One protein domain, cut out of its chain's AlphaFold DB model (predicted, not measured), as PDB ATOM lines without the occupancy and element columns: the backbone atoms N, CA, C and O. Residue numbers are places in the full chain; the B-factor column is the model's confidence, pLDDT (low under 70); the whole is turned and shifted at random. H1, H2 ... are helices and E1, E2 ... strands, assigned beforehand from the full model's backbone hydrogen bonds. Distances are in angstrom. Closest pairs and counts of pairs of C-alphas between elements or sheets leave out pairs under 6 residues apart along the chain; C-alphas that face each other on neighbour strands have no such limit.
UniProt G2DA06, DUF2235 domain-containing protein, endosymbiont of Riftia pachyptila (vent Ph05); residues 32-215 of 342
ATOM      1  N   VAL A  32     141.351 109.423 269.036       47.56
ATOM      2  CA  VAL A  32     140.404 110.539 269.037       47.56
ATOM      3  C   VAL A  32     140.730 111.457 267.857       47.56
ATOM      4  O   VAL A  32     141.426 112.457 268.034       47.56
ATOM      5  N   PRO A  33     140.271 111.137 266.631       42.50
ATOM      6  CA  PRO A  33     140.333 112.089 265.535       42.50
ATOM      7  C   PRO A  33     139.368 113.237 265.845       42.50
ATOM      8  O   PRO A  33     138.171 113.168 265.566       42.50
ATOM      9  N   VAL A  34     139.884 114.300 266.458       43.25
ATOM     10  CA  VAL A  34     139.159 115.562 266.590       43.25
ATOM     11  C   VAL A  34     139.205 116.228 265.217       43.25
ATOM     12  O   VAL A  34     140.190 116.868 264.855       43.25
ATOM     13  N   VAL A  35     138.164 116.028 264.403       43.84
ATOM     14  CA  VAL A  35     137.963 116.847 263.201       43.84
ATOM     15  C   VAL A  35     137.480 118.208 263.681       43.84
ATOM     16  O   VAL A  35     136.300 118.446 263.931       43.84
ATOM     17  N   GLU A  36     138.454 119.070 263.910       43.88
ATOM     18  CA  GLU A  36     138.300 120.363 264.539       43.88
ATOM     19  C   GLU A  36     137.993 121.421 263.465       43.88
ATOM     20  O   GLU A  36     138.891 122.042 262.907       43.88
ATOM     21  N   PHE A  37     136.715 121.658 263.152       47.44
ATOM     22  CA  PHE A  37     136.309 122.903 262.475       47.44
ATOM     23  C   PHE A  37     136.101 124.010 263.521       47.44
ATOM     24  O   PHE A  37     135.054 124.652 263.538       47.44
ATOM     25  N   LEU A  38     137.027 124.180 264.475       53.41
ATOM     26  CA  LEU A  38     136.720 124.943 265.695       53.41
ATOM     27  C   LEU A  38     136.475 126.432 265.466       53.41
ATOM     28  O   LEU A  38     135.719 127.033 266.220       53.41
ATOM     29  N   ASP A  39     137.008 126.997 264.387       61.94
ATOM     30  CA  ASP A  39     136.932 128.441 264.152       61.94
ATOM     31  C   ASP A  39     136.132 128.819 262.904       61.94
ATOM     32  O   ASP A  39     136.216 129.964 262.449       61.94
ATOM     33  N   GLY A  40     135.422 127.864 262.295       68.44
ATOM     34  CA  GLY A  40     134.752 128.061 261.008       68.44
ATOM     35  C   GLY A  40     135.713 128.340 259.843       68.44
ATOM     36  O   GLY A  40     135.267 128.566 258.731       68.44
ATOM     37  N   THR A  41     137.031 128.338 260.044       74.69
ATOM     38  CA  THR A  41     137.998 128.593 258.968       74.69
ATOM     39  C   THR A  41     138.094 127.370 258.047       74.69
ATOM     40  O   THR A  41     138.442 126.290 258.534       74.69
ATOM     41  N   PRO A  42     137.835 127.504 256.734       73.81
ATOM     42  CA  PRO A  42     138.041 126.417 255.784       73.81
ATOM     43  C   PRO A  42     139.513 125.962 255.756       73.81
ATOM     44  O   PRO A  42     140.419 126.799 255.851       73.81
ATOM     45  N   PRO A  43     139.800 124.654 255.616       71.69
ATOM     46  CA  PRO A  43     141.160 124.166 255.424       71.69
ATOM     47  C   PRO A  43     141.802 124.775 254.173       71.69
ATOM     48  O   PRO A  43     141.174 124.847 253.124       71.69
ATOM     49  N   ARG A  44     143.095 125.115 254.236       72.00
ATOM     50  CA  ARG A  44     143.819 125.751 253.112       72.00
ATOM     51  C   ARG A  44     143.838 124.938 251.809       72.00
ATOM     52  O   ARG A  44     144.110 125.497 250.757       72.00
ATOM     53  N   HIS A  45     143.622 123.628 251.890       74.19
ATOM     54  CA  HIS A  45     143.602 122.713 250.745       74.19
ATOM     55  C   HIS A  45     142.180 122.418 250.236       74.19
ATOM     56  O   HIS A  45     142.021 121.642 249.296       74.19
ATOM     57  N   MET A  46     141.147 122.999 250.856       77.56
ATOM     58  CA  MET A  46     139.773 122.890 250.380       77.56
ATOM     59  C   MET A  46     139.625 123.704 249.091       77.56
ATOM     60  O   MET A  46     139.783 124.920 249.098       77.56
ATOM     61  N   GLN A  47     139.335 123.018 247.986       79.81
ATOM     62  CA  GLN A  47     139.094 123.663 246.691       79.81
ATOM     63  C   GLN A  47     137.659 124.195 246.594       79.81
ATOM     64  O   GLN A  47     137.442 125.312 246.136       79.81
ATOM     65  N   HIS A  48     136.701 123.399 247.073       83.69
ATOM     66  CA  HIS A  48     135.278 123.716 247.082       83.69
ATOM     67  C   HIS A  48     134.637 123.220 248.380       83.69
ATOM     68  O   HIS A  48     134.944 122.125 248.857       83.69
ATOM     69  N   GLY A  49     133.723 124.013 248.923       86.69
ATOM     70  CA  GLY A  49     132.979 123.738 250.136       86.69
ATOM     71  C   GLY A  49     131.536 124.190 249.962       86.69
ATOM     72  O   GLY A  49     131.271 125.347 249.666       86.69
ATOM     73  N   PHE A  50     130.592 123.280 250.172       90.06
ATOM     74  CA  PHE A  50     129.164 123.554 250.033       90.06
ATOM     75  C   PHE A  50     128.470 123.250 251.359       90.06
ATOM     76  O   PHE A  50     128.632 122.160 251.911       90.06
ATOM     77  N   HIS A  51     127.711 124.208 251.887       92.75
ATOM     78  CA  HIS A  51     127.063 124.086 253.191       92.75
ATOM     79  C   HIS A  51     125.565 124.385 253.085       92.75
ATOM     80  O   HIS A  51     125.161 125.524 252.867       92.75
ATOM     81  N   ALA A  52     124.734 123.358 253.271       95.88
ATOM     82  CA  ALA A  52     123.284 123.509 253.340       95.88
ATOM     83  C   ALA A  52     122.835 123.781 254.785       95.88
ATOM     84  O   ALA A  52     123.097 122.990 255.694       95.88
ATOM     85  N   LEU A  53     122.134 124.894 254.999       96.69
ATOM     86  CA  LEU A  53     121.778 125.416 256.320       96.69
ATOM     87  C   LEU A  53     120.263 125.458 256.529       96.69
ATOM     88  O   LEU A  53     119.517 125.912 255.675       96.69
ATOM     89  N   ALA A  54     119.795 125.034 257.700       97.38
ATOM     90  CA  ALA A  54     118.374 125.071 258.065       97.38
ATOM     91  C   ALA A  54     117.923 126.456 258.565       97.38
ATOM     92  O   ALA A  54     118.489 126.986 259.516       97.38
ATOM     93  N   ILE A  55     116.876 127.052 257.999       97.12
ATOM     94  CA  ILE A  55     116.376 128.357 258.474       97.12
ATOM     95  C   ILE A  55     115.696 128.231 259.844       97.12
ATOM     96  O   ILE A  55     115.869 129.089 260.715       97.12
ATOM     97  N   ASP A  56     114.956 127.144 260.065       96.69
ATOM     98  CA  ASP A  56     113.908 127.116 261.085       96.69
ATOM     99  C   ASP A  56     114.268 126.354 262.362       96.69
ATOM    100  O   ASP A  56     113.429 126.248 263.257       96.69
ATOM    101  N   ASP A  57     115.491 125.829 262.499       95.56
ATOM    102  CA  ASP A  57     115.866 125.125 263.730       95.56
ATOM    103  C   ASP A  57     116.027 126.084 264.913       95.56
ATOM    104  O   ASP A  57     116.964 126.879 264.980       95.56
ATOM    105  N   GLN A  58     115.098 125.991 265.866       94.31
ATOM    106  CA  GLN A  58     114.995 126.880 267.027       94.31
ATOM    107  C   GLN A  58     115.748 126.369 268.266       94.31
ATOM    108  O   GLN A  58     115.562 126.909 269.362       94.31
ATOM    109  N   ARG A  59     116.519 125.284 268.150       92.75
ATOM    110  CA  ARG A  59     117.268 124.699 269.269       92.75
ATOM    111  C   ARG A  59     118.669 125.300 269.306       92.75
ATOM    112  O   ARG A  59     119.405 125.167 268.334       92.75
ATOM    113  N   GLN A  60     119.057 125.901 270.433       86.81
ATOM    114  CA  GLN A  60     120.393 126.501 270.583       86.81
ATOM    115  C   GLN A  60     121.520 125.504 270.291       86.81
ATOM    116  O   GLN A  60     122.424 125.809 269.528       86.81
ATOM    117  N   ALA A  61     121.405 124.280 270.815       83.62
ATOM    118  CA  ALA A  61     122.398 123.218 270.625       83.62
ATOM    119  C   ALA A  61     122.602 122.793 269.153       83.62
ATOM    120  O   ALA A  61     123.507 122.022 268.857       83.62
ATOM    121  N   PHE A  62     121.751 123.267 268.236       87.56
ATOM    122  CA  PHE A  62     121.820 123.009 266.796       87.56
ATOM    123  C   PHE A  62     122.048 124.304 266.001       87.56
ATOM    124  O   PHE A  62     121.697 124.373 264.820       87.56
ATOM    125  N   HIS A  63     122.582 125.356 266.628       88.62
ATOM    126  CA  HIS A  63     123.036 126.542 265.904       88.62
ATOM    127  C   HIS A  63     124.206 126.169 264.989       88.62
ATOM    128  O   HIS A  63     125.106 125.444 265.413       88.62
ATOM    129  N   PRO A  64     124.180 126.599 263.717       90.19
ATOM    130  CA  PRO A  64     125.221 126.232 262.778       90.19
ATOM    131  C   PRO A  64     126.490 127.032 263.073       90.19
ATOM    132  O   PRO A  64     126.429 128.220 263.386       90.19
ATOM    133  N   THR A  65     127.642 126.400 262.891       87.31
ATOM    134  CA  THR A  65     128.909 127.118 262.751       87.31
ATOM    135  C   THR A  65     129.082 127.441 261.274       87.31
ATOM    136  O   THR A  65     129.314 126.539 260.471       87.31
ATOM    137  N   LEU A  66     128.916 128.710 260.909       87.00
ATOM    138  CA  LEU A  66     129.189 129.152 259.546       87.00
ATOM    139  C   LEU A  66     130.690 129.139 259.280       87.00
ATOM    140  O   LEU A  66     131.502 129.424 260.166       87.00
ATOM    141  N   TRP A  67     131.052 128.822 258.044       83.94
ATOM    142  CA  TRP A  67     132.422 128.949 257.601       83.94
ATOM    143  C   TRP A  67     132.769 130.414 257.354       83.94
ATOM    144  O   TRP A  67     131.967 131.173 256.809       83.94
ATOM    145  N   LYS A  68     133.972 130.805 257.773       78.31
ATOM    146  CA  LYS A  68     134.569 132.097 257.461       78.31
ATOM    147  C   LYS A  68     134.897 132.090 255.987       78.31
ATOM    148  O   LYS A  68     135.792 131.375 255.538       78.31
ATOM    149  N   GLU A  69     134.149 132.867 255.236       69.81
ATOM    150  CA  GLU A  69     134.337 132.928 253.803       69.81
ATOM    151  C   GLU A  69     135.408 133.977 253.456       69.81
ATOM    152  O   GLU A  69     135.421 135.079 254.004       69.81
ATOM    153  N   SER A  70     136.291 133.669 252.504       59.41
ATOM    154  CA  SER A  70     137.230 134.627 251.902       59.41
ATOM    155  C   SER A  70     136.964 134.714 250.395       59.41
ATOM    156  O   SER A  70     137.035 133.690 249.721       59.41
ATOM    157  N   GLY A  71     136.631 135.906 249.878       56.47
ATOM    158  CA  GLY A  71     136.292 136.141 248.457       56.47
ATOM    159  C   GLY A  71     134.836 135.821 248.074       56.47
ATOM    160  O   GLY A  71     134.192 135.049 248.768       56.47
ATOM    161  N   ASN A  72     134.305 136.418 247.002       55.59
ATOM    162  CA  ASN A  72     132.895 136.341 246.574       55.59
ATOM    163  C   ASN A  72     132.529 134.975 245.925       55.59
ATOM    164  O   ASN A  72     133.241 134.542 245.018       55.59
ATOM    165  N   PRO A  73     131.427 134.287 246.311       56.50
ATOM    166  CA  PRO A  73     130.993 133.032 245.674       56.50
ATOM    167  C   PRO A  73     130.723 133.137 244.172       56.50
ATOM    168  O   PRO A  73     130.929 132.165 243.448       56.50
ATOM    169  N   ALA A  74     130.330 134.315 243.680       51.22
ATOM    170  CA  ALA A  74     130.173 134.575 242.250       51.22
ATOM    171  C   ALA A  74     131.514 134.690 241.493       51.22
ATOM    172  O   ALA A  74     131.534 134.601 240.269       51.22
ATOM    173  N   GLU A  75     132.631 134.854 242.206       53.38
ATOM    174  CA  GLU A  75     133.987 135.032 241.658       53.38
ATOM    175  C   GLU A  75     134.902 133.832 241.968       53.38
ATOM    176  O   GLU A  75     136.124 133.926 241.864       53.38
ATOM    177  N   GLY A  76     134.320 132.687 242.348       55.50
ATOM    178  CA  GLY A  76     135.063 131.456 242.626       55.50
ATOM    179  C   GLY A  76     135.462 131.268 244.090       55.50
ATOM    180  O   GLY A  76     136.535 130.726 244.359       55.50
ATOM    181  N   ALA A  77     134.630 131.704 245.048       61.78
ATOM    182  CA  ALA A  77     134.887 131.400 246.457       61.78
ATOM    183  C   ALA A  77     135.050 129.894 246.692       61.78
ATOM    184  O   ALA A  77     134.333 129.062 246.137       61.78
ATOM    185  N   GLN A  78     135.947 129.565 247.620       69.75
ATOM    186  CA  GLN A  78     136.164 128.200 248.101       69.75
ATOM    187  C   GLN A  78     134.948 127.641 248.848       69.75
ATOM    188  O   GLN A  78     134.909 126.447 249.116       69.75
ATOM    189  N   VAL A  79     133.981 128.490 249.220       81.50
ATOM    190  CA  VAL A  79     132.837 128.142 250.061       81.50
ATOM    191  C   VAL A  79     131.554 128.816 249.561       81.50
ATOM    192  O   VAL A  79     131.535 130.026 249.352       81.50
ATOM    193  N   GLU A  80     130.471 128.045 249.453       85.44
ATOM    194  CA  GLU A  80     129.099 128.509 249.220       85.44
ATOM    195  C   GLU A  80     128.187 127.961 250.334       85.44
ATOM    196  O   GLU A  80     128.068 126.745 250.527       85.44
ATOM    197  N   GLN A  81     127.547 128.856 251.090       91.12
ATOM    198  CA  GLN A  81     126.660 128.499 252.202       91.12
ATOM    199  C   GLN A  81     125.235 128.961 251.910       91.12
ATOM    200  O   GLN A  81     124.974 130.160 251.850       91.12
ATOM    201  N   VAL A  82     124.307 128.019 251.736       93.00
ATOM    202  CA  VAL A  82     122.941 128.296 251.270       93.00
ATOM    203  C   VAL A  82     121.922 127.832 252.297       93.00
ATOM    204  O   VAL A  82     121.988 126.718 252.818       93.00
ATOM    205  N   TRP A  83     120.950 128.693 252.579       96.25
ATOM    206  CA  TRP A  83     119.885 128.425 253.534       96.25
ATOM    207  C   TRP A  83     118.637 127.841 252.863       96.25
ATOM    208  O   TRP A  83     118.173 128.320 251.828       96.25
ATOM    209  N   PHE A  84     118.064 126.827 253.507       97.44
ATOM    210  CA  PHE A  84     116.903 126.052 253.077       97.44
ATOM    211  C   PHE A  84     115.813 126.061 254.155       97.44
ATOM    212  O   PHE A  84     116.090 126.165 255.353       97.44
ATOM    213  N   ALA A  85     114.561 125.917 253.724       97.19
ATOM    214  CA  ALA A  85     113.413 125.832 254.618       97.19
ATOM    215  C   ALA A  85     113.437 124.516 255.406       97.19
ATOM    216  O   ALA A  85     113.701 123.451 254.848       97.19
ATOM    217  N   GLY A  86     113.098 124.578 256.691       96.44
ATOM    218  CA  GLY A  86     113.001 123.421 257.570       96.44
ATOM    219  C   GLY A  86     113.918 123.462 258.794       96.44
ATOM    220  O   GLY A  86     114.773 124.331 258.958       96.44
ATOM    221  N   MET A  87     113.715 122.479 259.678       95.12
ATOM    222  CA  MET A  87     114.591 122.169 260.819       95.12
ATOM    223  C   MET A  87     115.847 121.402 260.361       95.12
ATOM    224  O   MET A  87     115.957 121.020 259.200       95.12
ATOM    225  N   HIS A  88     116.768 121.079 261.276       95.44
ATOM    226  CA  HIS A  88     118.033 120.395 260.960       95.44
ATOM    227  C   HIS A  88     117.883 119.168 260.034       95.44
ATOM    228  O   HIS A  88     118.476 119.139 258.961       95.44
ATOM    229  N   SER A  89     117.029 118.198 260.378       95.50
ATOM    230  CA  SER A  89     116.807 116.991 259.556       95.50
ATOM    231  C   SER A  89     115.879 117.200 258.354       95.50
ATOM    232  O   SER A  89     115.779 116.319 257.507       95.50
ATOM    233  N   ASN A  90     115.216 118.358 258.236       97.12
ATOM    234  CA  ASN A  90     114.549 118.733 256.986       97.12
ATOM    235  C   ASN A  90     115.543 119.203 255.921       97.12
ATOM    236  O   ASN A  90     115.140 119.295 254.774       97.12
ATOM    237  N   VAL A  91     116.795 119.489 256.290       97.62
ATOM    238  CA  VAL A  91     117.877 119.849 255.359       97.62
ATOM    239  C   VAL A  91     118.917 118.728 255.272       97.62
ATOM    240  O   VAL A  91     119.361 118.374 254.187       97.62
ATOM    241  N   GLY A  92     119.288 118.132 256.408       94.75
ATOM    242  CA  GLY A  92     120.283 117.054 256.470       94.75
ATOM    243  C   GLY A  92     119.736 115.638 256.253       94.75
ATOM    244  O   GLY A  92     120.522 114.699 256.166       94.75
ATOM    245  N   GLY A  93     118.413 115.464 256.194       94.62
ATOM    246  CA  GLY A  93     117.764 114.151 256.144       94.62
ATOM    247  C   GLY A  93     117.584 113.493 257.521       94.62
ATOM    248  O   GLY A  93     118.082 113.967 258.546       94.62
ATOM    249  N   GLY A  94     116.818 112.397 257.545       91.50
ATOM    250  CA  GLY A  94     116.573 111.577 258.742       91.50
ATOM    251  C   GLY A  94     115.141 111.602 259.287       91.50
ATOM    252  O   GLY A  94     114.829 110.838 260.197       91.50
ATOM    253  N   TYR A  95     114.249 112.436 258.741       93.44
ATOM    254  CA  TYR A  95     112.818 112.321 259.034       93.44
ATOM    255  C   TYR A  95     112.143 111.253 258.157       93.44
ATOM    256  O   TYR A  95     112.560 111.074 257.018       93.44
ATOM    257  N   PRO A  96     111.056 110.600 258.625       93.19
ATOM    258  CA  PRO A  96     110.355 109.573 257.843       93.19
ATOM    259  C   PRO A  96     109.797 110.054 256.498       93.19
ATOM    260  O   PRO A  96     109.684 109.269 255.567       93.19
ATOM    261  N   LYS A  97     109.400 111.331 256.409       93.88
ATOM    262  CA  LYS A  97     109.083 112.000 255.142       93.88
ATOM    263  C   LYS A  97     110.202 112.988 254.845       93.88
ATOM    264  O   LYS A  97     110.228 114.077 255.418       93.88
ATOM    265  N   ASP A  98     111.122 112.593 253.982       94.56
ATOM    266  CA  ASP A  98     112.387 113.274 253.704       94.56
ATOM    267  C   ASP A  98     112.373 114.124 252.426       94.56
ATOM    268  O   ASP A  98     113.359 114.793 252.142       94.56
ATOM    269  N   GLN A  99     111.250 114.182 251.706       96.44
ATOM    270  CA  GLN A  99     111.086 114.928 250.447       96.44
ATOM    271  C   GLN A  99     111.627 116.370 250.497       96.44
ATOM    272  O   GLN A  99     112.224 116.842 249.533       96.44
ATOM    273  N   LEU A 100     111.466 117.059 251.635       96.25
ATOM    274  CA  LEU A 100     111.996 118.414 251.825       96.25
ATOM    275  C   LEU A 100     113.535 118.434 251.935       96.25
ATOM    276  O   LEU A 100     114.169 119.346 251.417       96.25
ATOM    277  N   ALA A 101     114.143 117.412 252.548       97.44
ATOM    278  CA  ALA A 101     115.600 117.255 252.635       97.44
ATOM    279  C   ALA A 101     116.224 116.850 251.299       97.44
ATOM    280  O   ALA A 101     117.386 117.155 251.035       97.44
ATOM    281  N   LEU A 102     115.444 116.214 250.422       97.06
ATOM    282  CA  LEU A 102     115.888 115.931 249.065       97.06
ATOM    283  C   LEU A 102     116.113 117.213 248.248       97.06
ATOM    284  O   LEU A 102     116.876 117.172 247.294       97.06
ATOM    285  N   VAL A 103     115.536 118.357 248.638       96.31
ATOM    286  CA  VAL A 103     115.783 119.651 247.975       96.31
ATOM    287  C   VAL A 103     117.214 120.140 248.214       96.31
ATOM    288  O   VAL A 103     117.904 120.527 247.274       96.31
ATOM    289  N   SER A 104     117.690 120.109 249.461       96.31
ATOM    290  CA  SER A 104     119.082 120.448 249.785       96.31
ATOM    291  C   SER A 104     120.062 119.389 249.295       96.31
ATOM    292  O   SER A 104     121.181 119.734 248.915       96.31
ATOM    293  N   LEU A 105     119.653 118.116 249.260       96.12
ATOM    294  CA  LEU A 105     120.452 117.056 248.650       96.12
ATOM    295  C   LEU A 105     120.610 117.274 247.140       96.12
ATOM    296  O   LEU A 105     121.726 117.181 246.644       96.12
ATOM    297  N   ASP A 106     119.531 117.598 246.426       95.12
ATOM    298  CA  ASP A 106     119.555 117.879 244.986       95.12
ATOM    299  C   ASP A 106     120.509 119.030 244.653       95.12
ATOM    300  O   ASP A 106     121.349 118.885 243.765       95.12
ATOM    301  N   TRP A 107     120.449 120.116 245.430       94.44
ATOM    302  CA  TRP A 107     121.381 121.240 245.319       94.44
ATOM    303  C   TRP A 107     122.836 120.825 245.587       94.44
ATOM    304  O   TRP A 107     123.736 121.187 244.832       94.44
ATOM    305  N   MET A 108     123.080 120.043 246.641       93.94
ATOM    306  CA  MET A 108     124.424 119.567 246.980       93.94
ATOM    307  C   MET A 108     124.999 118.684 245.867       93.94
ATOM    308  O   MET A 108     126.163 118.836 245.501       93.94
ATOM    309  N   MET A 109     124.181 117.778 245.318       93.75
ATOM    310  CA  MET A 109     124.557 116.902 244.207       93.75
ATOM    311  C   MET A 109     124.930 117.720 242.970       93.75
ATOM    312  O   MET A 109     125.998 117.494 242.413       93.75
ATOM    313  N   ASP A 110     124.122 118.719 242.610       90.88
ATOM    314  CA  ASP A 110     124.412 119.643 241.509       90.88
ATOM    315  C   ASP A 110     125.769 120.352 241.684       90.88
ATOM    316  O   ASP A 110     126.552 120.475 240.740       90.88
ATOM    317  N   ARG A 111     126.072 120.814 242.904       88.75
ATOM    318  CA  ARG A 111     127.327 121.514 243.201       88.75
ATOM    319  C   ARG A 111     128.550 120.621 243.078       88.75
ATOM    320  O   ARG A 111     129.543 121.027 242.482       88.75
ATOM    321  N   VAL A 112     128.483 119.398 243.594       90.12
ATOM    322  CA  VAL A 112     129.617 118.470 243.490       90.12
ATOM    323  C   VAL A 112     129.733 117.842 242.096       90.12
ATOM    324  O   VAL A 112     130.849 117.538 241.675       90.12
ATOM    325  N   GLU A 113     128.631 117.709 241.345       91.06
ATOM    326  CA  GLU A 113     128.643 117.340 239.918       91.06
ATOM    327  C   GLU A 113     129.424 118.363 239.091       91.06
ATOM    328  O   GLU A 113     130.275 117.980 238.286       91.06
ATOM    329  N   ALA A 114     129.225 119.659 239.350       86.31
ATOM    330  CA  ALA A 114     130.000 120.726 238.713       86.31
ATOM    331  C   ALA A 114     131.509 120.655 239.035       86.31
ATOM    332  O   ALA A 114     132.328 121.122 238.245       86.31
ATOM    333  N   CYS A 115     131.885 120.024 240.154       87.31
ATOM    334  CA  CYS A 115     133.274 119.736 240.528       87.31
ATOM    335  C   CYS A 115     133.802 118.397 239.968       87.31
ATOM    336  O   CYS A 115     134.928 118.009 240.278       87.31
ATOM    337  N   GLY A 116     133.013 117.669 239.170       90.19
ATOM    338  CA  GLY A 116     133.414 116.413 238.525       90.19
ATOM    339  C   GLY A 116     133.043 115.131 239.280       90.19
ATOM    340  O   GLY A 116     133.433 114.040 238.850       90.19
ATOM    341  N   VAL A 117     132.285 115.217 240.380       92.38
ATOM    342  CA  VAL A 117     131.711 114.026 241.030       92.38
ATOM    343  C   VAL A 117     130.624 113.441 240.132       92.38
ATOM    344  O   VAL A 117     129.791 114.162 239.598       92.38
ATOM    345  N   ARG A 118     130.617 112.118 239.960       95.31
ATOM    346  CA  ARG A 118     129.597 111.417 239.170       95.31
ATOM    347  C   ARG A 118     128.706 110.595 240.084       95.31
ATOM    348  O   ARG A 118     129.208 109.830 240.906       95.31
ATOM    349  N   PHE A 119     127.398 110.722 239.904       94.56
ATOM    350  CA  PHE A 119     126.406 109.895 240.582       94.56
ATOM    351  C   PHE A 119     125.867 108.811 239.651       94.56
ATOM    352  O   PHE A 119     125.956 108.907 238.430       94.56
ATOM    353  N   LEU A 120     125.288 107.764 240.239       97.44
ATOM    354  CA  LEU A 120     124.482 106.818 239.476       97.44
ATOM    355  C   LEU A 120     123.233 107.540 238.964       97.44
ATOM    356  O   LEU A 120     122.495 108.120 239.764       97.44
ATOM    357  N   GLU A 121     122.984 107.460 237.656       95.31
ATOM    358  CA  GLU A 121     121.852 108.117 236.985       95.31
ATOM    359  C   GLU A 121     120.522 107.794 237.682       95.31
ATOM    360  O   GLU A 121     119.732 108.684 237.991       95.31
ATOM    361  N   SER A 122     120.316 106.521 238.035       97.00
ATOM    362  CA  SER A 122     119.121 106.057 238.746       97.00
ATOM    363  C   SER A 122     118.947 106.725 240.111       97.00
ATOM    364  O   SER A 122     117.831 107.070 240.487       97.00
ATOM    365  N   SER A 123     120.039 106.941 240.849       95.62
ATOM    366  CA  SER A 123     120.001 107.601 242.157       95.62
ATOM    367  C   SER A 123     119.739 109.102 242.019       95.62
ATOM    368  O   SER A 123     118.928 109.646 242.767       95.62
ATOM    369  N   ARG A 124     120.368 109.772 241.042       94.62
ATOM    370  CA  ARG A 124     120.119 111.194 240.741       94.62
ATOM    371  C   ARG A 124     118.663 111.423 240.330       94.62
ATOM    372  O   ARG A 124     118.011 112.330 240.850       94.62
ATOM    373  N   ALA A 125     118.140 110.565 239.454       95.19
ATOM    374  CA  ALA A 125     116.751 110.597 239.007       95.19
ATOM    375  C   ALA A 125     115.769 110.348 240.160       95.19
ATOM    376  O   ALA A 125     114.798 111.089 240.300       95.19
ATOM    377  N   ALA A 126     116.047 109.370 241.030       96.19
ATOM    378  CA  ALA A 126     115.204 109.076 242.187       96.19
ATOM    379  C   ALA A 126     115.089 110.269 243.150       96.19
ATOM    380  O   ALA A 126     113.990 110.547 243.630       96.19
ATOM    381  N   VAL A 127     116.188 110.998 243.400       95.56
ATOM    382  CA  VAL A 127     116.169 112.234 244.203       95.56
ATOM    383  C   VAL A 127     115.287 113.289 243.537       95.56
ATOM    384  O   VAL A 127     114.377 113.810 244.174       95.56
ATOM    385  N   ARG A 128     115.496 113.562 242.242       94.06
ATOM    386  CA  ARG A 128     114.722 114.569 241.493       94.06
ATOM    387  C   ARG A 128     113.233 114.245 241.386       94.06
ATOM    388  O   ARG A 128     112.423 115.166 241.361       94.06
ATOM    389  N   GLN A 129     112.876 112.964 241.338       95.94
ATOM    390  CA  GLN A 129     111.487 112.510 241.294       95.94
ATOM    391  C   GLN A 129     110.772 112.655 242.644       95.94
ATOM    392  O   GLN A 129     109.566 112.884 242.672       95.94
ATOM    393  N   GLN A 130     111.491 112.474 243.754       96.06
ATOM    394  CA  GLN A 130     110.902 112.434 245.097       96.06
ATOM    395  C   GLN A 130     110.996 113.756 245.854       96.06
ATOM    396  O   GLN A 130     110.249 113.950 246.816       96.06
ATOM    397  N   LEU A 131     111.921 114.638 245.475       95.19
ATOM    398  CA  LEU A 131     112.067 115.924 246.138       95.19
ATOM    399  C   LEU A 131     110.798 116.764 245.977       95.19
ATOM    400  O   LEU A 131     110.176 116.787 244.916       95.19
ATOM    401  N   ASP A 132     110.440 117.469 247.044       95.44
ATOM    402  CA  ASP A 132     109.275 118.348 247.074       95.44
ATOM    403  C   ASP A 132     109.560 119.545 247.989       95.44
ATOM    404  O   ASP A 132     109.652 119.406 249.215       95.44
ATOM    405  N   GLU A 133     109.674 120.744 247.405       94.19
ATOM    406  CA  GLU A 133     109.786 122.006 248.149       94.19
ATOM    407  C   GLU A 133     108.595 122.272 249.090       94.19
ATOM    408  O   GLU A 133     108.724 122.990 250.092       94.19
ATOM    409  N   HIS A 134     107.449 121.643 248.826       95.69
ATOM    410  CA  HIS A 134     106.231 121.700 249.626       95.69
ATOM    411  C   HIS A 134     106.083 120.521 250.602       95.69
ATOM    412  O   HIS A 134     105.115 120.467 251.372       95.69
ATOM    413  N   GLY A 135     107.110 119.667 250.699       94.81
ATOM    414  CA  GLY A 135     107.163 118.516 251.592       94.81
ATOM    415  C   GLY A 135     106.932 118.851 253.075       94.81
ATOM    416  O   GLY A 135     106.887 120.011 253.515       94.81
ATOM    417  N   ARG A 136     106.753 117.817 253.905       95.75
ATOM    418  CA  ARG A 136     106.451 117.988 255.336       95.75
ATOM    419  C   ARG A 136     107.597 118.680 256.082       95.75
ATOM    420  O   ARG A 136     108.700 118.150 256.182       95.75
ATOM    421  N   MET A 137     107.290 119.809 256.711       95.06
ATOM    422  CA  MET A 137     108.186 120.439 257.672       95.06
ATOM    423  C   MET A 137     107.877 119.898 259.070       95.06
ATOM    424  O   MET A 137     106.719 119.855 259.489       95.06
ATOM    425  N   TYR A 138     108.901 119.439 259.784       94.50
ATOM    426  CA  TYR A 138     108.754 118.913 261.140       94.50
ATOM    427  C   TYR A 138     109.051 120.004 262.175       94.50
ATOM    428  O   TYR A 138     109.708 120.995 261.874       94.50
ATOM    429  N   ASP A 139     108.579 119.813 263.409       93.81
ATOM    430  CA  ASP A 139     108.923 120.659 264.556       93.81
ATOM    431  C   ASP A 139     109.780 119.840 265.526       93.81
ATOM    432  O   ASP A 139     109.266 118.997 266.262       93.81
ATOM    433  N   SER A 140     111.094 120.082 265.521       91.31
ATOM    434  CA  SER A 140     112.066 119.365 266.361       91.31
ATOM    435  C   SER A 140     111.907 119.656 267.858       91.31
ATOM    436  O   SER A 140     112.532 118.999 268.692       91.31
ATOM    437  N   ARG A 141     111.070 120.639 268.208       93.06
ATOM    438  CA  ARG A 141     110.728 121.012 269.580       93.06
ATOM    439  C   ARG A 141     109.317 120.582 269.984       93.06
ATOM    440  O   ARG A 141     108.846 120.985 271.048       93.06
ATOM    441  N   ALA A 142     108.617 119.810 269.155       90.75
ATOM    442  CA  ALA A 142     107.333 119.235 269.533       90.75
ATOM    443  C   ALA A 142     107.498 118.193 270.657       90.75
ATOM    444  O   ALA A 142     108.547 117.564 270.803       90.75
ATOM    445  N   GLY A 143     106.444 118.001 271.456       90.25
ATOM    446  CA  GLY A 143     106.455 117.061 272.581       90.25
ATOM    447  C   GLY A 143     107.551 117.391 273.599       90.25
ATOM    448  O   GLY A 143     107.713 118.547 273.990       90.25
ATOM    449  N   LEU A 144     108.331 116.378 273.989       84.94
ATOM    450  CA  LEU A 144     109.451 116.527 274.929       84.94
ATOM    451  C   LEU A 144     110.603 117.382 274.374       84.94
ATOM    452  O   LEU A 144     111.414 117.891 275.146       84.94
ATOM    453  N   GLY A 145     110.645 117.633 273.059       86.88
ATOM    454  CA  GLY A 145     111.612 118.548 272.450       86.88
ATOM    455  C   GLY A 145     111.485 120.002 272.934       86.88
ATOM    456  O   GLY A 145     112.376 120.814 272.678       86.88
ATOM    457  N   ILE A 146     110.418 120.346 273.666       89.31
ATOM    458  CA  ILE A 146     110.245 121.659 274.297       89.31
ATOM    459  C   ILE A 146     111.371 121.996 275.289       89.31
ATOM    460  O   ILE A 146     111.676 123.179 275.461       89.31
ATOM    461  N   TYR A 147     112.017 120.977 275.872       87.06
ATOM    462  CA  TYR A 147     113.124 121.117 276.823       87.06
ATOM    463  C   TYR A 147     114.469 121.459 276.180       87.06
ATOM    464  O   TYR A 147     115.378 121.896 276.881       87.06
ATOM    465  N   TYR A 148     114.613 121.350 274.854       88.62
ATOM    466  CA  TYR A 148     115.751 121.996 274.203       88.62
ATOM    467  C   TYR A 148     115.702 123.502 274.469       88.62
ATOM    468  O   TYR A 148     114.624 124.107 274.457       88.62
ATOM    469  N   ARG A 149     116.861 124.148 274.614       88.62
ATOM    470  CA  ARG A 149     116.909 125.601 274.797       88.62
ATOM    471  C   ARG A 149     116.353 126.336 273.585       88.62
ATOM    472  O   ARG A 149     116.791 126.117 272.454       88.62
ATOM    473  N   PHE A 150     115.325 127.155 273.823       90.94
ATOM    474  CA  PHE A 150     114.654 127.925 272.779       90.94
ATOM    475  C   PHE A 150     115.507 129.125 272.370       90.94
ATOM    476  O   PHE A 150     115.624 130.102 273.106       90.94
ATOM    477  N   MET A 151     116.073 129.061 271.170       90.62
ATOM    478  CA  MET A 151     116.874 130.127 270.590       90.62
ATOM    479  C   MET A 151     116.724 130.075 269.064       90.62
ATOM    480  O   MET A 151     117.475 129.362 268.403       90.62
ATOM    481  N   PRO A 152     115.728 130.771 268.479       92.75
ATOM    482  CA  PRO A 152     115.634 130.888 267.026       92.75
ATOM    483  C   PRO A 152     116.913 131.518 266.471       92.75
ATOM    484  O   PRO A 152     117.495 132.392 267.119       92.75
ATOM    485  N   ARG A 153     117.342 131.053 265.295       92.94
ATOM    486  CA  ARG A 153     118.535 131.558 264.605       92.94
ATOM    487  C   ARG A 153     118.324 133.014 264.217       92.94
ATOM    488  O   ARG A 153     117.247 133.353 263.739       92.94
ATOM    489  N   ASP A 154     119.350 133.830 264.391       91.19
ATOM    490  CA  ASP A 154     119.428 135.180 263.838       91.19
ATOM    491  C   ASP A 154     120.371 135.111 262.636       91.19
ATOM    492  O   ASP A 154     121.587 135.033 262.808       91.19
ATOM    493  N   LEU A 155     119.805 135.011 261.430       90.88
ATOM    494  CA  LEU A 155     120.588 134.782 260.213       90.88
ATOM    495  C   LEU A 155     121.540 135.949 259.943       90.88
ATOM    496  O   LEU A 155     122.687 135.707 259.587       90.88
ATOM    497  N   THR A 156     121.086 137.185 260.162       87.81
ATOM    498  CA  THR A 156     121.904 138.387 259.975       87.81
ATOM    499  C   THR A 156     123.095 138.382 260.918       87.81
ATOM    500  O   THR A 156     124.215 138.604 260.467       87.81
ATOM    501  N   LYS A 157     122.874 138.071 262.201       88.81
ATOM    502  CA  LYS A 157     123.960 137.989 263.182       88.81
ATOM    503  C   LYS A 157     124.936 136.855 262.868       88.81
ATOM    504  O   LYS A 157     126.142 137.071 262.843       88.81
ATOM    505  N   LEU A 158     124.422 135.651 262.599       88.94
ATOM    506  CA  LEU A 158     125.263 134.502 262.242       88.94
ATOM    507  C   LEU A 158     126.127 134.824 261.020       88.94
ATOM    508  O   LEU A 158     127.316 134.517 261.002       88.94
ATOM    509  N   TRP A 159     125.532 135.475 260.021       86.50
ATOM    510  CA  TRP A 159     126.223 135.896 258.813       86.50
ATOM    511  C   TRP A 159     127.275 136.974 259.079       86.50
ATOM    512  O   TRP A 159     128.413 136.813 258.646       86.50
ATOM    513  N   SER A 160     126.943 138.033 259.828       83.94
ATOM    514  CA  SER A 160     127.896 139.104 260.156       83.94
ATOM    515  C   SER A 160     129.102 138.588 260.935       83.94
ATOM    516  O   SER A 160     130.229 139.013 260.675       83.94
ATOM    517  N   ASP A 161     128.879 137.636 261.847       82.69
ATOM    518  CA  ASP A 161     129.937 137.006 262.637       82.69
ATOM    519  C   ASP A 161     130.889 136.187 261.738       82.69
ATOM    520  O   ASP A 161     132.103 136.172 261.953       82.69
ATOM    521  N   ALA A 162     130.356 135.545 260.692       80.00
ATOM    522  CA  ALA A 162     131.123 134.725 259.754       80.00
ATOM    523  C   ALA A 162     131.904 135.544 258.715       80.00
ATOM    524  O   ALA A 162     133.032 135.184 258.370       80.00
ATOM    525  N   THR A 163     131.328 136.645 258.224       75.25
ATOM    526  CA  THR A 163     131.923 137.485 257.168       75.25
ATOM    527  C   THR A 163     132.699 138.688 257.702       75.25
ATOM    528  O   THR A 163     133.267 139.438 256.912       75.25
ATOM    529  N   LYS A 164     132.743 138.892 259.030       71.06
ATOM    530  CA  LYS A 164     133.276 140.109 259.672       71.06
ATOM    531  C   LYS A 164     132.656 141.392 259.098       71.06
ATOM    532  O   LYS A 164     133.351 142.389 258.904       71.06
ATOM    533  N   SER A 165     131.350 141.354 258.833       58.00
ATOM    534  CA  SER A 165     130.569 142.476 258.292       58.00
ATOM    535  C   SER A 165     130.994 142.963 256.901       58.00
ATOM    536  O   SER A 165     130.779 144.132 256.577       58.00
ATOM    537  N   ASP A 166     131.560 142.092 256.060       65.00
ATOM    538  CA  ASP A 166     131.734 142.404 254.640       65.00
ATOM    539  C   ASP A 166     130.358 142.551 253.965       65.00
ATOM    540  O   ASP A 166     129.715 141.575 253.565       65.00
ATOM    541  N   ALA A 167     129.888 143.798 253.888       57.25
ATOM    542  CA  ALA A 167     128.574 144.166 253.373       57.25
ATOM    543  C   ALA A 167     128.381 143.810 251.888       57.25
ATOM    544  O   ALA A 167     127.247 143.791 251.414       57.25
ATOM    545  N   ALA A 168     129.459 143.497 251.158       62.62
ATOM    546  CA  ALA A 168     129.379 143.044 249.773       62.62
ATOM    547  C   ALA A 168     128.862 141.599 249.639       62.62
ATOM    548  O   ALA A 168     128.540 141.167 248.533       62.62
ATOM    549  N   ARG A 169     128.772 140.842 250.743       73.25
ATOM    550  CA  ARG A 169     128.416 139.418 250.734       73.25
ATOM    551  C   ARG A 169     126.982 139.215 251.224       73.25
ATOM    552  O   ARG A 169     126.733 139.322 252.425       73.25
ATOM    553  N   PRO A 170     126.024 138.909 250.339       78.88
ATOM    554  CA  PRO A 170     124.641 138.693 250.735       78.88
ATOM    555  C   PRO A 170     124.437 137.287 251.306       78.88
ATOM    556  O   PRO A 170     125.075 136.328 250.877       78.88
ATOM    557  N   ILE A 171     123.478 137.156 252.226       87.62
ATOM    558  CA  ILE A 171     122.971 135.849 252.662       87.62
ATOM    559  C   ILE A 171     122.376 135.135 251.444       87.62
ATOM    560  O   ILE A 171     121.590 135.730 250.708       87.62
ATOM    561  N   LEU A 172     122.717 133.863 251.244       89.38
ATOM    562  CA  LEU A 172     122.192 133.061 250.142       89.38
ATOM    563  C   LEU A 172     121.013 132.205 250.603       89.38
ATOM    564  O   LEU A 172     121.150 131.359 251.487       89.38
ATOM    565  N   ILE A 173     119.855 132.390 249.979       92.38
ATOM    566  CA  ILE A 173     118.646 131.606 250.237       92.38
ATOM    567  C   ILE A 173     118.321 130.784 248.991       92.38
ATOM    568  O   ILE A 173     118.286 131.309 247.880       92.38
ATOM    569  N   HIS A 174     118.048 129.493 249.153       93.75
ATOM    570  CA  HIS A 174     117.614 128.674 248.027       93.75
ATOM    571  C   HIS A 174     116.201 129.072 247.575       93.75
ATOM    572  O   HIS A 174     115.311 129.282 248.404       93.75
ATOM    573  N   GLN A 175     115.950 129.128 246.263       91.00
ATOM    574  CA  GLN A 175     114.666 129.587 245.715       91.00
ATOM    575  C   GLN A 175     113.440 128.805 246.225       91.00
ATOM    576  O   GLN A 175     112.341 129.360 246.295       91.00
ATOM    577  N   SER A 176     113.623 127.546 246.642       93.19
ATOM    578  CA  SER A 176     112.555 126.713 247.218       93.19
ATOM    579  C   SER A 176     111.930 127.304 248.476       93.19
ATOM    580  O   SER A 176     110.743 127.107 248.731       93.19
ATOM    581  N   VAL A 177     112.689 128.092 249.240       93.81
ATOM    582  CA  VAL A 177     112.175 128.833 250.397       93.81
ATOM    583  C   VAL A 177     111.080 129.797 249.953       93.81
ATOM    584  O   VAL A 177     110.018 129.862 250.569       93.81
ATOM    585  N   MET A 178     111.311 130.496 248.844       89.69
ATOM    586  CA  MET A 178     110.382 131.489 248.316       89.69
ATOM    587  C   MET A 178     109.157 130.844 247.685       89.69
ATOM    588  O   MET A 178     108.048 131.320 247.908       89.69
ATOM    589  N   GLN A 179     109.340 129.732 246.965       89.31
ATOM    590  CA  GLN A 179     108.235 128.922 246.442       89.31
ATOM    591  C   GLN A 179     107.308 128.469 247.578       89.31
ATOM    592  O   GLN A 179     106.086 128.562 247.483       89.31
ATOM    593  N   ARG A 180     107.884 128.050 248.707       92.81
ATOM    594  CA  ARG A 180     107.122 127.628 249.883       92.81
ATOM    595  C   ARG A 180     106.377 128.780 250.568       92.81
ATOM    596  O   ARG A 180     105.245 128.585 251.011       92.81
ATOM    597  N   ILE A 181     106.998 129.961 250.659       91.06
ATOM    598  CA  ILE A 181     106.373 131.178 251.205       91.06
ATOM    599  C   ILE A 181     105.202 131.617 250.323       91.06
ATOM    600  O   ILE A 181     104.109 131.852 250.837       91.06
ATOM    601  N   SER A 182     105.408 131.705 249.005       87.75
ATOM    602  CA  SER A 182     104.390 132.188 248.066       87.75
ATOM    603  C   SER A 182     103.174 131.261 247.993       87.75
ATOM    604  O   SER A 182     102.048 131.739 247.897       87.75
ATOM    605  N   ALA A 183     103.386 129.949 248.124       89.44
ATOM    606  CA  ALA A 183     102.322 128.953 248.210       89.44
ATOM    607  C   ALA A 183     101.689 128.831 249.612       89.44
ATOM    608  O   ALA A 183     100.805 127.999 249.808       89.44
ATOM    609  N   ALA A 184     102.166 129.586 250.613       89.19
ATOM    610  CA  ALA A 184     101.776 129.465 252.022       89.19
ATOM    611  C   ALA A 184     101.720 128.012 252.532       89.19
ATOM    612  O   ALA A 184     100.861 127.649 253.343       89.19
ATOM    613  N   THR A 185     102.639 127.158 252.077       91.88
ATOM    614  CA  THR A 185     102.607 125.729 252.395       91.88
ATOM    615  C   THR A 185     102.722 125.519 253.894       91.88
ATOM    616  O   THR A 185     103.708 125.925 254.506       91.88
ATOM    617  N   GLN A 186     101.719 124.883 254.505       89.75
ATOM    618  CA  GLN A 186     101.647 124.707 255.965       89.75
ATOM    619  C   GLN A 186     101.730 126.046 256.736       89.75
ATOM    620  O   GLN A 186     102.145 126.079 257.893       89.75
ATOM    621  N   GLY A 187     101.354 127.161 256.098       89.81
ATOM    622  CA  GLY A 187     101.472 128.508 256.656       89.81
ATOM    623  C   GLY A 187     102.917 128.984 256.843       89.81
ATOM    624  O   GLY A 187     103.159 129.803 257.732       89.81
ATOM    625  N   TYR A 188     103.868 128.453 256.064       93.81
ATOM    626  CA  TYR A 188     105.293 128.762 256.185       93.81
ATOM    627  C   TYR A 188     105.577 130.260 256.010       93.81
ATOM    628  O   TYR A 188     105.224 130.872 255.005       93.81
ATOM    629  N   ALA A 189     106.206 130.841 257.029       92.88
ATOM    630  CA  ALA A 189     106.527 132.258 257.123       92.88
ATOM    631  C   ALA A 189     107.734 132.410 258.060       92.88
ATOM    632  O   ALA A 189     107.544 132.521 259.280       92.88
ATOM    633  N   PRO A 190     108.969 132.343 257.533       93.69
ATOM    634  CA  PRO A 190     110.162 132.396 258.365       93.69
ATOM    635  C   PRO A 190     110.223 133.736 259.098       93.69
ATOM    636  O   PRO A 190     110.071 134.803 258.509       93.69
ATOM    637  N   HIS A 191     110.412 133.684 260.413       92.56
ATOM    638  CA  HIS A 191     110.377 134.862 261.285       92.56
ATOM    639  C   HIS A 191     111.758 135.496 261.512       92.56
ATOM    640  O   HIS A 191     111.901 136.387 262.342       92.56
ATOM    641  N   ASN A 192     112.797 134.942 260.895       91.19
ATOM    642  CA  ASN A 192     114.208 135.251 261.130       91.19
ATOM    643  C   ASN A 192     114.992 135.489 259.833       91.19
ATOM    644  O   ASN A 192     116.221 135.475 259.849       91.19
ATOM    645  N   LEU A 193     114.289 135.676 258.719       89.00
ATOM    646  CA  LEU A 193     114.891 135.999 257.436       89.00
ATOM    647  C   LEU A 193     114.805 137.510 257.224       89.00
ATOM    648  O   LEU A 193     113.704 138.049 257.219       89.00
ATOM    649  N   SER A 194     115.936 138.198 257.088       79.38
ATOM    650  CA  SER A 194     115.955 139.647 256.862       79.38
ATOM    651  C   SER A 194     115.393 140.023 255.486       79.38
ATOM    652  O   SER A 194     115.191 139.175 254.616       79.38
ATOM    653  N   SER A 195     115.172 141.317 255.274       73.88
ATOM    654  CA  SER A 195     114.808 141.892 253.979       73.88
ATOM    655  C   SER A 195     115.975 141.975 252.986       73.88
ATOM    656  O   SER A 195     115.767 142.481 251.894       73.88
ATOM    657  N   SER A 196     117.179 141.467 253.298       79.56
ATOM    658  CA  SER A 196     118.356 141.533 252.412       79.56
ATOM    659  C   SER A 196     119.026 140.165 252.254       79.56
ATOM    660  O   SER A 196     119.635 139.642 253.187       79.56
ATOM    661  N   PHE A 197     118.887 139.576 251.064       85.88
ATOM    662  CA  PHE A 197     119.472 138.288 250.687       85.88
ATOM    663  C   PHE A 197     119.484 138.117 249.163       85.88
ATOM    664  O   PHE A 197     118.686 138.737 248.459       85.88
ATOM    665  N   ASN A 198     120.328 137.217 248.662       86.50
ATOM    666  CA  ASN A 198     120.306 136.763 247.274       86.50
ATOM    667  C   ASN A 198     119.662 135.382 247.170       86.50
ATOM    668  O   ASN A 198     119.775 134.551 248.075       86.50
ATOM    669  N   LEU A 199     119.010 135.127 246.039       86.88
ATOM    670  CA  LEU A 199     118.467 133.822 245.713       86.88
ATOM    671  C   LEU A 199     119.441 132.982 244.906       86.88
ATOM    672  O   LEU A 199     120.083 133.453 243.966       86.88
ATOM    673  N   VAL A 200     119.464 131.703 245.259       87.50
ATOM    674  CA  VAL A 200     120.154 130.647 244.529       87.50
ATOM    675  C   VAL A 200     119.114 129.826 243.773       87.50
ATOM    676  O   VAL A 200     118.180 129.289 244.379       87.50
ATOM    677  N   SER A 201     119.268 129.753 242.450       81.19
ATOM    678  CA  SER A 201     118.401 128.945 241.585       81.19
ATOM    679  C   SER A 201     118.550 127.446 241.867       81.19
ATOM    680  O   SER A 201     119.616 126.985 242.277       81.19
ATOM    681  N   ARG A 202     117.481 126.688 241.593       70.38
ATOM    682  CA  ARG A 202     117.476 125.216 241.638       70.38
ATOM    683  C   ARG A 202     118.329 124.620 240.529       70.38
ATOM    684  O   ARG A 202     118.942 123.588 240.736       70.38
ATOM    685  N   THR A 203     118.353 125.240 239.351       61.31
ATOM    686  CA  THR A 203     119.086 124.698 238.206       61.31
ATOM    687  C   THR A 203     120.558 125.070 238.319       61.31
ATOM    688  O   THR A 203     120.892 126.258 238.365       61.31
ATOM    689  N   ALA A 204     121.436 124.067 238.323       53.34
ATOM    690  CA  ALA A 204     122.870 124.256 238.151       53.34
ATOM    691  C   ALA A 204     123.169 124.875 236.778       53.34
ATOM    692  O   ALA A 204     123.338 124.183 235.777       53.34
ATOM    693  N   LEU A 205     123.227 126.200 236.721       53.09
ATOM    694  CA  LEU A 205     124.035 126.880 235.720       53.09
ATOM    695  C   LEU A 205     125.468 126.931 236.260       53.09
ATOM    696  O   LEU A 205     125.666 127.058 237.468       53.09
ATOM    697  N   ASN A 206     126.457 126.785 235.381       51.47
ATOM    698  CA  ASN A 206     127.861 127.008 235.715       51.47
ATOM    699  C   ASN A 206     128.345 128.251 234.942       51.47
ATOM    700  O   ASN A 206     128.449 128.167 233.715       51.47
ATOM    701  N   PRO A 207     128.597 129.396 235.606       52.94
ATOM    702  CA  PRO A 207     128.520 129.627 237.054       52.94
ATOM    703  C   PRO A 207     127.071 129.702 237.587       52.94
ATOM    704  O   PRO A 207     126.149 130.019 236.825       52.94
ATOM    705  N   PRO A 208     126.850 129.428 238.890       61.00
ATOM    706  CA  PRO A 208     125.534 129.540 239.511       61.00
ATOM    707  C   PRO A 208     124.995 130.966 239.383       61.00
ATOM    708  O   PRO A 208     125.698 131.946 239.631       61.00
ATOM    709  N   VAL A 209     123.724 131.086 238.993       63.50
ATOM    710  CA  VAL A 209     123.067 132.390 238.866       63.50
ATOM    711  C   VAL A 209     122.555 132.821 240.232       63.50
ATOM    712  O   VAL A 209     121.581 132.269 240.750       63.50
ATOM    713  N   TYR A 210     123.214 133.832 240.787       68.50
ATOM    714  CA  TYR A 210     122.763 134.537 241.977       68.50
ATOM    715  C   TYR A 210     121.871 135.691 241.552       68.50
ATOM    716  O   TYR A 210     122.331 136.665 240.955       68.50
ATOM    717  N   GLN A 211     120.585 135.580 241.856       65.50
ATOM    718  CA  GLN A 211     119.658 136.672 241.619       65.50
ATOM    719  C   GLN A 211     119.581 137.496 242.897       65.50
ATOM    720  O   GLN A 211     119.176 136.989 243.946       65.50
ATOM    721  N   GLN A 212     119.956 138.775 242.819       63.09
ATOM    722  CA  GLN A 212     119.459 139.739 243.801       63.09
ATOM    723  C   GLN A 212     117.932 139.642 243.825       63.09
ATOM    724  O   GLN A 212     117.344 139.298 242.798       63.09
ATOM    725  N   GLN A 213     117.326 139.870 244.994       63.53
ATOM    726  CA  GLN A 213     115.896 139.652 245.247       63.53
ATOM    727  C   GLN A 213     115.045 139.876 243.989       63.53
ATOM    728  O   GLN A 213     114.964 141.005 243.503       63.53
ATOM    729  N   PRO A 214     114.443 138.818 243.414       47.69
ATOM    730  CA  PRO A 214     113.907 138.897 242.056       47.69
ATOM    731  C   PRO A 214     112.642 139.752 241.962       47.69
ATOM    732  O   PRO A 214     112.147 140.016 240.871       47.69
ATOM    733  N   TRP A 215     112.113 140.210 243.093       58.25
ATOM    734  CA  TRP A 215     111.074 141.218 243.155       58.25
ATOM    735  C   TRP A 215     111.695 142.473 243.790       58.25
ATOM    736  O   TRP A 215     112.117 142.449 244.944       58.25
TER     737      TRP A 215
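This is residues 32 to 215 of the 342 residues of the protein "DUF2235 domain-containing protein" of endosymbiont of Riftia pachyptila (vent Ph05) (UniProt G2DA06). What is its shape? With little regular structure, a twisted mixed sheet, E1 E2 E3 E4 E5, has H2 over one face and H3 beyond H2. What makes it? The 184 printed residues, 72 in named elements, class mixed, include E1, E2, H1 to H5, E3, H6, E4, E5. The whole is compact, radius of gyration of the C-alphas 16.3 A, spans 47 by 43 by 39 A.

Which strands pair? E1, residues 49 to 54, is parallel to E2, residues 79 to 84; N 51 and O 80 are 2.9 A apart. Which helices touch? H2, residues 101 to 114, touches H3, residues 121 to 130; the closest C-alphas, of Leu 102 and Val 127, are 6.1 A apart.

Where does E1 begin? It begins at C-alpha 49, (132.979, 123.738, 250.136). Where does H2 end? It ends at C-alpha 114, (130.000, 120.726, 238.713).

Is it cut? The printed part has no cut. Where is confidence low? pLDDT is under 70 in 36 residues, among them 203 to 215.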